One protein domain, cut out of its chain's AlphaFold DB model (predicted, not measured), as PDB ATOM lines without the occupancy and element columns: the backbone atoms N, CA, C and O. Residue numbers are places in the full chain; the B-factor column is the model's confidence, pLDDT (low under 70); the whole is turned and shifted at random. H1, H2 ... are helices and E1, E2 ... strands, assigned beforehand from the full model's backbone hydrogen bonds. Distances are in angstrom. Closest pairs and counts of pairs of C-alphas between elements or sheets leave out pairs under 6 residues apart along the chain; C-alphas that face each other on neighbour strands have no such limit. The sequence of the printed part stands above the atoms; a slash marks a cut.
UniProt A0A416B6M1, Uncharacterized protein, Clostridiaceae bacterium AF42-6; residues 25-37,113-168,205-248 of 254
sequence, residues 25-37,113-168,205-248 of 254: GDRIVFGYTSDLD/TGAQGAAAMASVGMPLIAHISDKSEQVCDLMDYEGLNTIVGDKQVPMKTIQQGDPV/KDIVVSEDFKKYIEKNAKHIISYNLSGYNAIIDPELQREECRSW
ATOM      1  N   GLY A  25     165.618 150.586 143.318       93.81
ATOM      2  CA  GLY A  25     165.328 149.850 144.544       93.81
ATOM      3  C   GLY A  25     166.512 149.026 145.054       93.81
ATOM      4  O   GLY A  25     166.330 148.249 145.990       93.81
ATOM      5  N   ASP A  26     167.707 149.194 144.479       96.25
ATOM      6  CA  ASP A  26     168.903 148.478 144.919       96.25
ATOM      7  C   ASP A  26     169.341 148.927 146.317       96.25
ATOM      8  O   ASP A  26     169.245 150.103 146.679       96.25
ATOM      9  N   ARG A  27     169.800 147.980 147.134       95.88
ATOM     10  CA  ARG A  27     170.183 148.213 148.529       95.88
ATOM     11  C   ARG A  27     171.516 147.564 148.851       95.88
ATOM     12  O   ARG A  27     171.829 146.456 148.406       95.88
ATOM     13  N   ILE A  28     172.272 148.265 149.685       96.19
ATOM     14  CA  ILE A  28     173.393 147.703 150.430       96.19
ATOM     15  C   ILE A  28     172.847 147.210 151.766       96.19
ATOM     16  O   ILE A  28     172.006 147.875 152.371       96.19
ATOM     17  N   VAL A  29     173.313 146.049 152.211       97.12
ATOM     18  CA  VAL A  29     172.940 145.487 153.508       97.12
ATOM     19  C   VAL A  29     174.119 145.564 154.473       97.12
ATOM     20  O   VAL A  29     175.257 145.306 154.073       97.12
ATOM     21  N   PHE A  30     173.839 145.902 155.729       96.31
ATOM     22  CA  PHE A  30     174.789 145.877 156.837       96.31
ATOM     23  C   PHE A  30     174.267 145.031 158.002       96.31
ATOM     24  O   PHE A  30     173.084 145.080 158.341       96.31
ATOM     25  N   GLY A  31     175.172 144.290 158.635       91.56
ATOM     26  CA  GLY A  31     174.921 143.583 159.886       91.56
ATOM     27  C   GLY A  31     176.213 143.033 160.509       91.56
ATOM     28  O   GLY A  31     177.295 143.183 159.943       91.56
ATOM     29  N   TYR A  32     176.182 142.407 161.680       87.06
ATOM     30  CA  TYR A  32     175.003 142.251 162.540       87.06
ATOM     31  C   TYR A  32     175.167 142.861 163.928       87.06
ATOM     32  O   TYR A  32     174.169 143.180 164.561       87.06
ATOM     33  N   THR A  33     176.398 143.017 164.404       87.62
ATOM     34  CA  THR A  33     176.648 143.541 165.746       87.62
ATOM     35  C   THR A  33     176.482 145.053 165.789       87.62
ATOM     36  O   THR A  33     177.034 145.778 164.950       87.62
ATOM     37  N   SER A  34     175.749 145.494 166.798       91.56
ATOM     38  CA  SER A  34     175.645 146.863 167.287       91.56
ATOM     39  C   SER A  34     175.733 146.848 168.805       91.56
ATOM     40  O   SER A  34     175.341 145.866 169.443       91.56
ATOM     41  N   ASP A  35     176.203 147.961 169.340       93.12
ATOM     42  CA  ASP A  35     176.351 148.232 170.761       93.12
ATOM     43  C   ASP A  35     176.367 149.756 170.972       93.12
ATOM     44  O   ASP A  35     176.448 150.545 170.016       93.12
ATOM     45  N   LEU A  36     176.223 150.174 172.225       95.81
ATOM     46  CA  LEU A  36     176.272 151.563 172.648       95.81
ATOM     47  C   LEU A  36     177.641 151.867 173.265       95.81
ATOM     48  O   LEU A  36     177.901 151.569 174.434       95.81
ATOM     49  N   ASP A  37     178.493 152.531 172.485       96.56
ATOM     50  CA  ASP A  37     179.775 153.034 172.967       96.56
ATOM     51  C   ASP A  37     179.538 154.190 173.951       96.56
ATOM     52  O   ASP A  37     178.919 155.209 173.620       96.56
ATOM     53  N   THR A 113     180.813 147.406 164.209       89.50
ATOM     54  CA  THR A 113     181.301 147.677 162.842       89.50
ATOM     55  C   THR A 113     180.182 147.750 161.796       89.50
ATOM     56  O   THR A 113     180.212 148.602 160.905       89.50
ATOM     57  N   GLY A 114     179.183 146.866 161.887       90.94
ATOM     58  CA  GLY A 114     178.067 146.815 160.944       90.94
ATOM     59  C   GLY A 114     177.170 148.043 161.061       90.94
ATOM     60  O   GLY A 114     176.843 148.667 160.051       90.94
ATOM     61  N   ALA A 115     176.831 148.423 162.292       94.31
ATOM     62  CA  ALA A 115     176.022 149.599 162.576       94.31
ATOM     63  C   ALA A 115     176.750 150.901 162.213       94.31
ATOM     64  O   ALA A 115     176.178 151.750 161.529       94.31
ATOM     65  N   GLN A 116     178.034 151.026 162.563       95.94
ATOM     66  CA  GLN A 116     178.868 152.168 162.173       95.94
ATOM     67  C   GLN A 116     178.977 152.309 160.649       95.94
ATOM     68  O   GLN A 116     178.823 153.409 160.118       95.94
ATOM     69  N   GLY A 117     179.189 151.203 159.927       95.25
ATOM     70  CA  GLY A 117     179.225 151.204 158.463       95.25
ATOM     71  C   GLY A 117     177.895 151.636 157.839       95.25
ATOM     72  O   GLY A 117     177.882 152.448 156.909       95.25
ATOM     73  N   ALA A 118     176.778 151.153 158.389       96.50
ATOM     74  CA  ALA A 118     175.435 151.546 157.979       96.50
ATOM     75  C   ALA A 118     175.192 153.047 158.193       96.50
ATOM     76  O   ALA A 118     174.816 153.747 157.254       96.50
ATOM     77  N   ALA A 119     175.460 153.554 159.398       96.56
ATOM     78  CA  ALA A 119     175.284 154.961 159.740       96.56
ATOM     79  C   ALA A 119     176.186 155.878 158.898       96.56
ATOM     80  O   ALA A 119     175.727 156.905 158.403       96.56
ATOM     81  N   ALA A 120     177.441 155.488 158.652       95.69
ATOM     82  CA  ALA A 120     178.358 156.253 157.807       95.69
ATOM     83  C   ALA A 120     177.824 156.400 156.371       95.69
ATOM     84  O   ALA A 120     177.780 157.510 155.838       95.69
ATOM     85  N   MET A 121     177.360 155.308 155.758       95.19
ATOM     86  CA  MET A 121     176.772 155.343 154.414       95.19
ATOM     87  C   MET A 121     175.438 156.104 154.384       95.19
ATOM     88  O   MET A 121     175.161 156.840 153.435       95.19
ATOM     89  N   ALA A 122     174.621 155.971 155.428       96.25
ATOM     90  CA  ALA A 122     173.354 156.683 155.528       96.25
ATOM     91  C   ALA A 122     173.554 158.197 155.707       96.25
ATOM     92  O   ALA A 122     172.806 158.984 155.132       96.25
ATOM     93  N   SER A 123     174.611 158.618 156.412       95.44
ATOM     94  CA  SER A 123     174.943 160.036 156.620       95.44
ATOM     95  C   SER A 123     175.224 160.801 155.320       95.44
ATOM     96  O   SER A 123     175.049 162.017 155.269       95.44
ATOM     97  N   VAL A 124     175.610 160.090 154.252       93.81
ATOM     98  CA  VAL A 124     175.800 160.655 152.906       93.81
ATOM     99  C   VAL A 124     174.589 160.450 151.986       93.81
ATOM    100  O   VAL A 124     174.651 160.802 150.811       93.81
ATOM    101  N   GLY A 125     173.481 159.902 152.499       95.06
ATOM    102  CA  GLY A 125     172.209 159.738 151.787       95.06
ATOM    103  C   GLY A 125     172.049 158.430 151.004       95.06
ATOM    104  O   GLY A 125     171.141 158.331 150.175       95.06
ATOM    105  N   MET A 126     172.912 157.431 151.226       96.44
ATOM    106  CA  MET A 126     172.784 156.123 150.577       96.44
ATOM    107  C   MET A 126     171.590 155.341 151.159       96.44
ATOM    108  O   MET A 126     171.551 155.133 152.370       96.44
ATOM    109  N   PRO A 127     170.645 154.842 150.340       96.50
ATOM    110  CA  PRO A 127     169.586 153.964 150.829       96.50
ATOM    111  C   PRO A 127     170.133 152.565 151.141       96.50
ATOM    112  O   PRO A 127     170.703 151.890 150.277       96.50
ATOM    113  N   LEU A 128     169.924 152.090 152.367       96.56
ATOM    114  CA  LEU A 128     170.455 150.811 152.830       96.56
ATOM    115  C   LEU A 128     169.532 150.108 153.826       96.56
ATOM    116  O   LEU A 128     168.595 150.687 154.373       96.56
ATOM    117  N   ILE A 129     169.792 148.817 154.005       97.69
ATOM    118  CA  ILE A 129     169.097 147.963 154.962       97.69
ATOM    119  C   ILE A 129     170.094 147.558 156.050       97.69
ATOM    120  O   ILE A 129     171.193 147.106 155.736       97.69
ATOM    121  N   ALA A 130     169.711 147.671 157.317       96.50
ATOM    122  CA  ALA A 130     170.503 147.200 158.445       96.50
ATOM    123  C   ALA A 130     169.749 146.148 159.272       96.50
ATOM    124  O   ALA A 130     168.540 146.252 159.506       96.50
ATOM    125  N   HIS A 131     170.488 145.143 159.741       94.81
ATOM    126  CA  HIS A 131     170.067 144.224 160.800       94.81
ATOM    127  C   HIS A 131     171.065 144.321 161.941       94.81
ATOM    128  O   HIS A 131     172.254 144.108 161.720       94.81
ATOM    129  N   ILE A 132     170.585 144.655 163.135       92.06
ATOM    130  CA  ILE A 132     171.425 144.993 164.287       92.06
ATOM    131  C   ILE A 132     171.025 144.176 165.528       92.06
ATOM    132  O   ILE A 132     169.863 143.760 165.639       92.06
ATOM    133  N   SER A 133     171.978 143.924 166.430       90.12
ATOM    134  CA  SER A 133     171.796 143.125 167.650       90.12
ATOM    135  C   SER A 133     171.217 143.939 168.807       90.12
ATOM    136  O   SER A 133     170.164 143.579 169.330       90.12
ATOM    137  N   ASP A 134     171.866 145.047 169.164       91.69
ATOM    138  CA  ASP A 134     171.371 146.033 170.123       91.69
ATOM    139  C   ASP A 134     170.319 146.915 169.443       91.69
ATOM    140  O   ASP A 134     170.578 147.534 168.407       91.69
ATOM    141  N   LYS A 135     169.121 146.930 170.025       93.62
ATOM    142  CA  LYS A 135     167.948 147.671 169.547       93.62
ATOM    143  C   LYS A 135     167.472 148.697 170.567       93.62
ATOM    144  O   LYS A 135     166.333 149.150 170.475       93.62
ATOM    145  N   SER A 136     168.313 149.055 171.528       95.06
ATOM    146  CA  SER A 136     168.018 150.105 172.491       95.06
ATOM    147  C   SER A 136     167.635 151.412 171.797       95.06
ATOM    148  O   SER A 136     167.954 151.655 170.623       95.06
ATOM    149  N   GLU A 137     166.920 152.262 172.530       96.56
ATOM    150  CA  GLU A 137     166.471 153.564 172.036       96.56
ATOM    151  C   GLU A 137     167.649 154.380 171.490       96.56
ATOM    152  O   GLU A 137     167.593 154.833 170.347       96.56
ATOM    153  N   GLN A 138     168.748 154.455 172.249       96.44
ATOM    154  CA  GLN A 138     169.947 155.210 171.891       96.44
ATOM    155  C   GLN A 138     170.593 154.716 170.592       96.44
ATOM    156  O   GLN A 138     170.928 155.531 169.732       96.44
ATOM    157  N   VAL A 139     170.757 153.399 170.419       96.31
ATOM    158  CA  VAL A 139     171.350 152.837 169.195       96.31
ATOM    159  C   VAL A 139     170.459 153.121 167.986       96.31
ATOM    160  O   VAL A 139     170.946 153.567 166.947       96.31
ATOM    161  N   CYS A 140     169.145 152.927 168.119       96.94
ATOM    162  CA  CYS A 140     168.215 153.216 167.028       96.94
ATOM    163  C   CYS A 140     168.154 154.714 166.689       96.94
ATOM    164  O   CYS A 140     168.024 155.056 165.516       96.94
ATOM    165  N   ASP A 141     168.275 155.595 167.685       96.81
ATOM    166  CA  ASP A 141     168.342 157.047 167.497       96.81
ATOM    167  C   ASP A 141     169.619 157.467 166.763       96.81
ATOM    168  O   ASP A 141     169.566 158.272 165.833       96.81
ATOM    169  N   LEU A 142     170.763 156.875 167.119       96.94
ATOM    170  CA  LEU A 142     172.044 157.093 166.439       96.94
ATOM    171  C   LEU A 142     172.054 156.576 164.992       96.94
ATOM    172  O   LEU A 142     172.930 156.954 164.212       96.94
ATOM    173  N   MET A 143     171.087 155.731 164.626       96.88
ATOM    174  CA  MET A 143     170.891 155.184 163.282       96.88
ATOM    175  C   MET A 143     169.664 155.765 162.558       96.88
ATOM    176  O   MET A 143     169.291 155.261 161.496       96.88
ATOM    177  N   ASP A 144     169.037 156.822 163.083       95.44
ATOM    178  CA  ASP A 144     167.841 157.439 162.497       95.44
ATOM    179  C   ASP A 144     168.184 158.368 161.320       95.44
ATOM    180  O   ASP A 144     168.137 159.596 161.411       95.44
ATOM    181  N   TYR A 145     168.560 157.760 160.196       96.81
ATOM    182  CA  TYR A 145     168.835 158.451 158.939       96.81
ATOM    183  C   TYR A 145     167.753 158.152 157.899       96.81
ATOM    184  O   TYR A 145     167.249 157.032 157.791       96.81
ATOM    185  N   GLU A 146     167.447 159.136 157.053       94.38
ATOM    186  CA  GLU A 146     166.573 158.915 155.902       94.38
ATOM    187  C   GLU A 146     167.177 157.855 154.966       94.38
ATOM    188  O   GLU A 146     168.327 157.948 154.543       94.38
ATOM    189  N   GLY A 147     166.389 156.832 154.631       93.44
ATOM    190  CA  GLY A 147     166.827 155.743 153.755       93.44
ATOM    191  C   GLY A 147     167.593 154.619 154.457       93.44
ATOM    192  O   GLY A 147     167.860 153.609 153.802       93.44
ATOM    193  N   LEU A 148     167.883 154.742 155.759       97.56
ATOM    194  CA  LEU A 148     168.371 153.647 156.594       97.56
ATOM    195  C   LEU A 148     167.193 152.925 157.249       97.56
ATOM    196  O   LEU A 148     166.577 153.409 158.197       97.56
ATOM    197  N   ASN A 149     166.885 151.742 156.724       97.38
ATOM    198  CA  ASN A 149     165.755 150.939 157.172       97.38
ATOM    199  C   ASN A 149     166.201 149.580 157.719       97.38
ATOM    200  O   ASN A 149     167.263 149.065 157.387       97.38
ATOM    201  N   THR A 150     165.320 148.945 158.477       96.75
ATOM    202  CA  THR A 150     165.370 147.523 158.824       96.75
ATOM    203  C   THR A 150     164.122 146.810 158.301       96.75
ATOM    204  O   THR A 150     163.280 147.427 157.644       96.75
ATOM    205  N   ILE A 151     163.995 145.509 158.563       96.88
ATOM    206  CA  ILE A 151     162.883 144.682 158.090       96.88
ATOM    207  C   ILE A 151     162.003 144.234 159.256       96.88
ATOM    208  O   ILE A 151     162.482 143.626 160.210       96.88
ATOM    209  N   VAL A 152     160.696 144.470 159.122       94.88
ATOM    210  CA  VAL A 152     159.652 143.901 159.988       94.88
ATOM    211  C   VAL A 152     158.570 143.290 159.098       94.88
ATOM    212  O   VAL A 152     157.998 143.977 158.244       94.88
ATOM    213  N   GLY A 153     158.295 141.993 159.263       93.56
ATOM    214  CA  GLY A 153     157.452 141.241 158.337       93.56
ATOM    215  C   GLY A 153     158.038 141.239 156.921       93.56
ATOM    216  O   GLY A 153     159.122 140.719 156.684       93.56
ATOM    217  N   ASP A 154     157.320 141.832 155.964       93.81
ATOM    218  CA  ASP A 154     157.742 141.946 154.563       93.81
ATOM    219  C   ASP A 154     158.056 143.386 154.119       93.81
ATOM    220  O   ASP A 154     158.140 143.657 152.915       93.81
ATOM    221  N   LYS A 155     158.234 144.310 155.072       95.19
ATOM    222  CA  LYS A 155     158.389 145.745 154.806       95.19
ATOM    223  C   LYS A 155     159.701 146.295 155.343       95.19
ATOM    224  O   LYS A 155     160.146 145.924 156.425       95.19
ATOM    225  N   GLN A 156     160.256 147.248 154.595       96.19
ATOM    226  CA  GLN A 156     161.277 148.157 155.104       96.19
ATOM    227  C   GLN A 156     160.613 149.167 156.041       96.19
ATOM    228  O   GLN A 156     159.609 149.780 155.671       96.19
ATOM    229  N   VAL A 157     161.167 149.329 157.237       96.69
ATOM    230  CA  VAL A 157     160.713 150.289 158.248       96.69
ATOM    231  C   VAL A 157     161.915 151.041 158.829       96.69
ATOM    232  O   VAL A 157     163.009 150.475 158.847       96.69
ATOM    233  N   PRO A 158     161.750 152.278 159.327       96.75
ATOM    234  CA  PRO A 158     162.836 153.002 159.991       96.75
ATOM    235  C   PRO A 158     163.368 152.249 161.214       96.75
ATOM    236  O   PRO A 158     162.594 151.560 161.889       96.75
ATOM    237  N   MET A 159     164.648 152.445 161.549       96.19
ATOM    238  CA  MET A 159     165.309 151.795 162.696       96.19
ATOM    239  C   MET A 159     164.557 152.007 164.016       96.19
ATOM    240  O   MET A 159     164.375 151.066 164.782       96.19
ATOM    241  N   LYS A 160     163.996 153.201 164.234       95.44
ATOM    242  CA  LYS A 160     163.181 153.521 165.420       95.44
ATOM    243  C   LYS A 160     161.993 152.581 165.654       95.44
ATOM    244  O   LYS A 160     161.525 152.433 166.773       95.44
ATOM    245  N   THR A 161     161.507 151.908 164.612       95.44
ATOM    246  CA  THR A 161     160.361 150.986 164.710       95.44
ATOM    247  C   THR A 161     160.679 149.730 165.517       95.44
ATOM    248  O   THR A 161     159.763 149.094 166.035       95.44
ATOM    249  N   ILE A 162     161.956 149.344 165.600       93.81
ATOM    250  CA  ILE A 162     162.394 148.129 166.298       93.81
ATOM    251  C   ILE A 162     162.985 148.417 167.682       93.81
ATOM    252  O   ILE A 162     163.557 147.502 168.268       93.81
ATOM    253  N   GLN A 163     162.845 149.650 168.188       95.19
ATOM    254  CA  GLN A 163     163.351 150.070 169.496       95.19
ATOM    255  C   GLN A 163     162.811 149.184 170.622       95.19
ATOM    256  O   GLN A 163     161.599 149.102 170.830       95.19
ATOM    257  N   GLN A 164     163.712 148.525 171.346       92.94
ATOM    258  CA  GLN A 164     163.399 147.679 172.493       92.94
ATOM    259  C   GLN A 164     164.660 147.315 173.286       92.94
ATOM    260  O   GLN A 164     165.750 147.219 172.725       92.94
ATOM    261  N   GLY A 165     164.464 146.954 174.553       90.69
ATOM    262  CA  GLY A 165     165.524 146.426 175.409       90.69
ATOM    263  C   GLY A 165     166.482 147.495 175.925       90.69
ATOM    264  O   GLY A 165     166.406 148.666 175.547       90.69
ATOM    265  N   ASP A 166     167.362 147.058 176.817       91.06
ATOM    266  CA  ASP A 166     168.421 147.888 177.377       91.06
ATOM    267  C   ASP A 166     169.662 147.860 176.467       91.06
ATOM    268  O   ASP A 166     169.860 146.875 175.747       91.06
ATOM    269  N   PRO A 167     170.500 148.912 176.482       92.19
ATOM    270  CA  PRO A 167     171.714 148.942 175.675       92.19
ATOM    271  C   PRO A 167     172.735 147.874 176.075       92.19
ATOM    272  O   PRO A 167     172.906 147.556 177.257       92.19
ATOM    273  N   VAL A 168     173.484 147.403 175.082       92.00
ATOM    274  CA  VAL A 168     174.762 146.711 175.266       92.00
ATOM    275  C   VAL A 168     175.828 147.783 175.406       92.00
ATOM    276  O   VAL A 168     176.108 148.505 174.454       92.00
ATOM    277  N   LYS A 205     176.188 136.406 172.960       57.38
ATOM    278  CA  LYS A 205     176.811 136.633 171.643       57.38
ATOM    279  C   LYS A 205     176.296 135.712 170.516       57.38
ATOM    280  O   LYS A 205     177.042 135.286 169.634       57.38
ATOM    281  N   ASP A 206     175.007 135.416 170.552       58.94
ATOM    282  CA  ASP A 206     174.199 134.799 169.525       58.94
ATOM    283  C   ASP A 206     173.767 135.896 168.553       58.94
ATOM    284  O   ASP A 206     172.870 136.704 168.811       58.94
ATOM    285  N   ILE A 207     174.416 135.929 167.393       67.25
ATOM    286  CA  ILE A 207     173.991 136.781 166.287       67.25
ATOM    287  C   ILE A 207     172.699 136.199 165.705       67.25
ATOM    288  O   ILE A 207     172.716 135.447 164.733       67.25
ATOM    289  N   VAL A 208     171.557 136.536 166.306       76.56
ATOM    290  CA  VAL A 208     170.256 136.045 165.843       76.56
ATOM    291  C   VAL A 208     169.748 136.919 164.699       76.56
ATOM    292  O   VAL A 208     169.251 138.039 164.883       76.56
ATOM    293  N   VAL A 209     169.826 136.383 163.483       85.25
ATOM    294  CA  VAL A 209     169.204 137.005 162.310       85.25
ATOM    295  C   VAL A 209     167.734 136.614 162.252       85.25
ATOM    296  O   VAL A 209     167.398 135.429 162.253       85.25
ATOM    297  N   SER A 210     166.838 137.602 162.203       88.44
ATOM    298  CA  SER A 210     165.399 137.329 162.243       88.44
ATOM    299  C   SER A 210     164.923 136.642 160.961       88.44
ATOM    300  O   SER A 210     165.395 136.920 159.858       88.44
ATOM    301  N   GLU A 211     163.939 135.757 161.096       91.06
ATOM    302  CA  GLU A 211     163.360 135.041 159.952       91.06
ATOM    303  C   GLU A 211     162.693 135.980 158.940       91.06
ATOM    304  O   GLU A 211     162.750 135.735 157.734       91.06
ATOM    305  N   ASP A 212     162.095 137.076 159.412       92.94
ATOM    306  CA  ASP A 212     161.537 138.125 158.553       92.94
ATOM    307  C   ASP A 212     162.624 138.755 157.681       92.94
ATOM    308  O   ASP A 212     162.459 138.894 156.466       92.94
ATOM    309  N   PHE A 213     163.774 139.063 158.288       94.19
ATOM    310  CA  PHE A 213     164.914 139.624 157.582       94.19
ATOM    311  C   PHE A 213     165.442 138.654 156.521       94.19
ATOM    312  O   PHE A 213     165.559 139.035 155.354       94.19
ATOM    313  N   LYS A 214     165.675 137.384 156.884       93.88
ATOM    314  CA  LYS A 214     166.137 136.342 155.947       93.88
ATOM    315  C   LYS A 214     165.208 136.227 154.737       93.88
ATOM    316  O   LYS A 214     165.645 136.414 153.601       93.88
ATOM    317  N   LYS A 215     163.905 136.032 154.974       95.50
ATOM    318  CA  LYS A 215     162.893 135.897 153.909       95.50
ATOM    319  C   LYS A 215     162.826 137.127 153.011       95.50
ATOM    320  O   LYS A 215     162.653 136.999 151.797       95.50
ATOM    321  N   TYR A 216     162.937 138.324 153.588       96.19
ATOM    322  CA  TYR A 216     162.930 139.559 152.815       96.19
ATOM    323  C   TYR A 216     164.158 139.664 151.909       96.19
ATOM    324  O   TYR A 216     164.005 139.969 150.724       96.19
ATOM    325  N   ILE A 217     165.355 139.401 152.441       95.25
ATOM    326  CA  ILE A 217     166.597 139.442 151.663       95.25
ATOM    327  C   ILE A 217     166.552 138.427 150.522       95.25
ATOM    328  O   ILE A 217     166.840 138.795 149.386       95.25
ATOM    329  N   GLU A 218     166.111 137.195 150.776       94.62
ATOM    330  CA  GLU A 218     165.979 136.170 149.734       94.62
ATOM    331  C   GLU A 218     164.998 136.578 148.631       94.62
ATOM    332  O   GLU A 218     165.324 136.533 147.442       94.62
ATOM    333  N   LYS A 219     163.803 137.044 149.014       95.69
ATOM    334  CA  LYS A 219     162.773 137.505 148.071       95.69
ATOM    335  C   LYS A 219     163.267 138.666 147.200       95.69
ATOM    336  O   LYS A 219     162.840 138.791 146.050       95.69
ATOM    337  N   ASN A 220     164.147 139.512 147.735       95.00
ATOM    338  CA  ASN A 220     164.650 140.714 147.074       95.00
ATOM    339  C   ASN A 220     166.112 140.594 146.617       95.00
ATOM    340  O   ASN A 220     166.701 141.604 146.243       95.00
ATOM    341  N   ALA A 221     166.691 139.388 146.578       94.25
ATOM    342  CA  ALA A 221     168.127 139.175 146.363       94.25
ATOM    343  C   ALA A 221     168.680 139.843 145.089       94.25
ATOM    344  O   ALA A 221     169.811 140.321 145.080       94.25
ATOM    345  N   LYS A 222     167.865 139.947 144.029       95.12
ATOM    346  CA  LYS A 222     168.209 140.655 142.780       95.12
ATOM    347  C   LYS A 222     168.503 142.154 142.951       95.12
ATOM    348  O   LYS A 222     169.157 142.728 142.092       95.12
ATOM    349  N   HIS A 223     168.015 142.764 144.030       95.25
ATOM    350  CA  HIS A 223     168.213 144.170 144.383       95.25
ATOM    351  C   HIS A 223     169.223 144.346 145.525       95.25
ATOM    352  O   HIS A 223     169.514 145.466 145.929       95.25
ATOM    353  N   ILE A 224     169.787 143.258 146.057       95.62
ATOM    354  CA  ILE A 224     170.844 143.327 147.067       95.62
ATOM    355  C   ILE A 224     172.197 143.312 146.357       95.62
ATOM    356  O   ILE A 224     172.712 142.273 145.924       95.62
ATOM    357  N   ILE A 225     172.767 144.505 146.198       94.25
ATOM    358  CA  ILE A 225     173.985 144.705 145.403       94.25
ATOM    359  C   ILE A 225     175.257 144.418 146.203       94.25
ATOM    360  O   ILE A 225     176.255 143.990 145.623       94.25
ATOM    361  N   SER A 226     175.202 144.584 147.526       93.19
ATOM    362  CA  SER A 226     176.277 144.239 148.455       93.19
ATOM    363  C   SER A 226     175.711 143.859 149.820       93.19
ATOM    364  O   SER A 226     174.687 144.399 150.244       93.19
ATOM    365  N   TYR A 227     176.401 142.948 150.502       92.81
ATOM    366  CA  TYR A 227     176.094 142.530 151.861       92.81
ATOM    367  C   TYR A 227     177.377 142.605 152.694       92.81
ATOM    368  O   TYR A 227     178.301 141.818 152.499       92.81
ATOM    369  N   ASN A 228     177.433 143.573 153.607       92.62
ATOM    370  CA  ASN A 228     178.550 143.787 154.517       92.62
ATOM    371  C   ASN A 228     178.225 143.158 155.872       92.62
ATOM    372  O   ASN A 228     177.306 143.590 156.568       92.62
ATOM    373  N   LEU A 229     178.985 142.125 156.221       87.38
ATOM    374  CA  LEU A 229     178.792 141.338 157.428       87.38
ATOM    375  C   LEU A 229     179.977 141.516 158.372       87.38
ATOM    376  O   LEU A 229     181.133 141.465 157.953       87.38
ATOM    377  N   SER A 230     179.681 141.702 159.650       83.94
ATOM    378  CA  SER A 230     180.658 141.867 160.721       83.94
ATOM    379  C   SER A 230     180.093 141.363 162.047       83.94
ATOM    380  O   SER A 230     178.892 141.096 162.155       83.94
ATOM    381  N   GLY A 231     180.970 141.222 163.042       74.75
ATOM    382  CA  GLY A 231     180.577 140.840 164.394       74.75
ATOM    383  C   GLY A 231     180.718 139.358 164.718       74.75
ATOM    384  O   GLY A 231     180.568 138.978 165.868       74.75
ATOM    385  N   TYR A 232     181.087 138.505 163.755       70.94
ATOM    386  CA  TYR A 232     181.320 137.072 164.006       70.94
ATOM    387  C   TYR A 232     182.453 136.783 165.000       70.94
ATOM    388  O   TYR A 232     182.527 135.671 165.512       70.94
ATOM    389  N   ASN A 233     183.322 137.760 165.276       63.53
ATOM    390  CA  ASN A 233     184.313 137.694 166.351       63.53
ATOM    391  C   ASN A 233     183.670 137.667 167.747       63.53
ATOM    392  O   ASN A 233     184.317 137.223 168.688       63.53
ATOM    393  N   ALA A 234     182.418 138.115 167.875       58.22
ATOM    394  CA  ALA A 234     181.652 137.992 169.104       58.22
ATOM    395  C   ALA A 234     181.147 136.554 169.319       58.22
ATOM    396  O   ALA A 234     180.948 136.161 170.458       58.22
ATOM    397  N   ILE A 235     180.998 135.718 168.282       61.16
ATOM    398  CA  ILE A 235     180.531 134.336 168.473       61.16
ATOM    399  C   ILE A 235     181.638 133.511 169.147       61.16
ATOM    400  O   ILE A 235     182.597 133.091 168.502       61.16
ATOM    401  N   ILE A 236     181.499 133.283 170.456       55.09
ATOM    402  CA  ILE A 236     182.482 132.550 171.270       55.09
ATOM    403  C   ILE A 236     182.394 131.033 171.038       55.09
ATOM    404  O   ILE A 236     183.393 130.337 171.208       55.09
ATOM    405  N   ASP A 237     181.239 130.510 170.612       59.06
ATOM    406  CA  ASP A 237     181.051 129.077 170.362       59.06
ATOM    407  C   ASP A 237     181.286 128.710 168.876       59.06
ATOM    408  O   ASP A 237     180.503 129.089 167.994       59.06
ATOM    409  N   PRO A 238     182.330 127.918 168.562       57.47
ATOM    410  CA  PRO A 238     182.605 127.465 167.202       57.47
ATOM    411  C   PRO A 238     181.496 126.602 166.576       57.47
ATOM    412  O   PRO A 238     181.466 126.474 165.349       57.47
ATOM    413  N   GLU A 239     180.631 125.949 167.361       59.12
ATOM    414  CA  GLU A 239     179.474 125.211 166.836       59.12
ATOM    415  C   GLU A 239     178.354 126.154 166.397       59.12
ATOM    416  O   GLU A 239     177.908 126.033 165.255       59.12
ATOM    417  N   LEU A 240     178.009 127.158 167.208       57.66
ATOM    418  CA  LEU A 240     177.048 128.205 166.833       57.66
ATOM    419  C   LEU A 240     177.515 128.985 165.595       57.66
ATOM    420  O   LEU A 240     176.737 129.212 164.668       57.66
ATOM    421  N   GLN A 241     178.812 129.303 165.499       55.47
ATOM    422  CA  GLN A 241     179.374 129.951 164.309       55.47
ATOM    423  C   GLN A 241     179.198 129.092 163.045       55.47
ATOM    424  O   GLN A 241     178.914 129.617 161.964       55.47
ATOM    425  N   ARG A 242     179.362 127.766 163.161       61.31
ATOM    426  CA  ARG A 242     179.182 126.828 162.041       61.31
ATOM    427  C   ARG A 242     177.716 126.670 161.652       61.31
ATOM    428  O   ARG A 242     177.434 126.575 160.457       61.31
ATOM    429  N   GLU A 243     176.806 126.620 162.617       65.38
ATOM    430  CA  GLU A 243     175.365 126.542 162.358       65.38
ATOM    431  C   GLU A 243     174.847 127.807 161.676       65.38
ATOM    432  O   GLU A 243     174.186 127.705 160.638       65.38
ATOM    433  N   GLU A 244     175.241 128.985 162.168       64.00
ATOM    434  CA  GLU A 244     174.888 130.252 161.534       64.00
ATOM    435  C   GLU A 244     175.433 130.318 160.109       64.00
ATOM    436  O   GLU A 244     174.647 130.525 159.191       64.00
ATOM    437  N   CYS A 245     176.721 130.031 159.869       64.25
ATOM    438  CA  CYS A 245     177.284 129.997 158.509       64.25
ATOM    439  C   CYS A 245     176.509 129.059 157.563       64.25
ATOM    440  O   CYS A 245     176.213 129.438 156.428       64.25
ATOM    441  N   ARG A 246     176.128 127.858 158.027       68.25
ATOM    442  CA  ARG A 246     175.320 126.902 157.244       68.25
ATOM    443  C   ARG A 246     173.928 127.431 156.920       68.25
ATOM    444  O   ARG A 246     173.398 127.137 155.847       68.25
ATOM    445  N   SER A 247     173.348 128.243 157.800       66.31
ATOM    446  CA  SER A 247     172.068 128.902 157.537       66.31
ATOM    447  C   SER A 247     172.133 129.902 156.372       66.31
ATOM    448  O   SER A 247     171.091 130.278 155.858       66.31
ATOM    449  N   TRP A 248     173.321 130.277 155.882       64.50
ATOM    450  CA  TRP A 248     173.486 131.142 154.705       64.50
ATOM    451  C   TRP A 248     173.842 130.372 153.421       64.50
ATOM    452  O   TRP A 248     173.759 130.935 152.330       64.50
TER     453      TRP A 248
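Overview. This is residues 25 to 37, 113 to 168 and 205 to 248 of the 254 residues of an uncharacterized protein of Clostridiaceae bacterium AF42-6 (UniProt A0A416B6M1). A strongly twisted sheet of five strands has H1 over one face and H4 over the other, in three layers. E2 runs on from E1 at 80 degrees, H2 lies off the sheet and packs on the small helix H3, and H5 lies away from the rest, following E6. The 113 printed residues hold five named helices and six named strands, in the order E1 E2 H1 E3 H2 E4 E5 H3 H4 E6 H5. The sheet runs E5 E4 E3 E1 E6 and is mixed, and the class is mixed, helices and strands. The whole is compact, with a radius of gyration of the C-alphas of 13.4 A and spans of 38 by 34 by 23 A.

Along the chain. In the sheet, E5 is residues 155 to 158, E4 148 to 152 (13.5 A), E3 128 to 130, E1 27 to 32 (16.0 A) and E6 224 to 230 (16.9 A). E1 begins at C-alpha 27 (170.183, 148.213, 148.529). E2, residues 35 to 37, pairs with no named strand. H1 is residues 113 to 123 (15.2 A), H2 137 to 142, H3 159 to 162 and H4 211 to 219 (12.1 A). H5, residues 238 to 248 (15.9 A), ends at C-alpha 248 (173.486, 131.142, 154.705).

Arrangement. E1 is parallel to E6 at 17 degrees, with N 29 and O 226 2.9 A apart, and to E3 at 18 degrees, with N 30 and O 129 2.9 A apart. E4 is parallel to E3 at 53 degrees, with N 130 and O 149 2.8 A apart. E4 and E5 form an antiparallel hairpin at 131 degrees, with N 150 and O 157 2.8 A apart. E3, H2 and E4 make a strand-helix-strand unit, two parallel neighbour strands with a helix between, whose crossover is right-handed. H1 is on the sheet at a height of 7.9 A, over E3 and E1, only just slantwise at 32 degrees to E3 on the local plane; its closest C-alpha pair with E1 is Gly 31 and Gly 114, 4.6 A. On the opposite face, H4 has a height of 8.5 A and runs across the strands, at 65 degrees to E4 on the local plane; its closest C-alpha pair with E4 is Ile 151 and Phe 213, 5.5 A. H2 and H3 touch, the closest C-alphas being those of Cys 140 and Lys 160, 5.3 A. H5 is not on the sheet and is apart from H4, for instance. In H1, H2 and H4 every O i to N i+4 pair is within hydrogen-bond range, in H5 6 of 7, and H3 is too short for one.

Size, cuts and confidence. The C-alphas of Gly 125 and Glu 239 are the farthest apart, 38.4 A. Residues 38 to 112 and 169 to 204 are not printed; the C-alpha gaps are 11.6 A and 10.9 A. Of the links printed whole, none is long. Confidence is under 70 at residues 205 to 207 and 233 to 248.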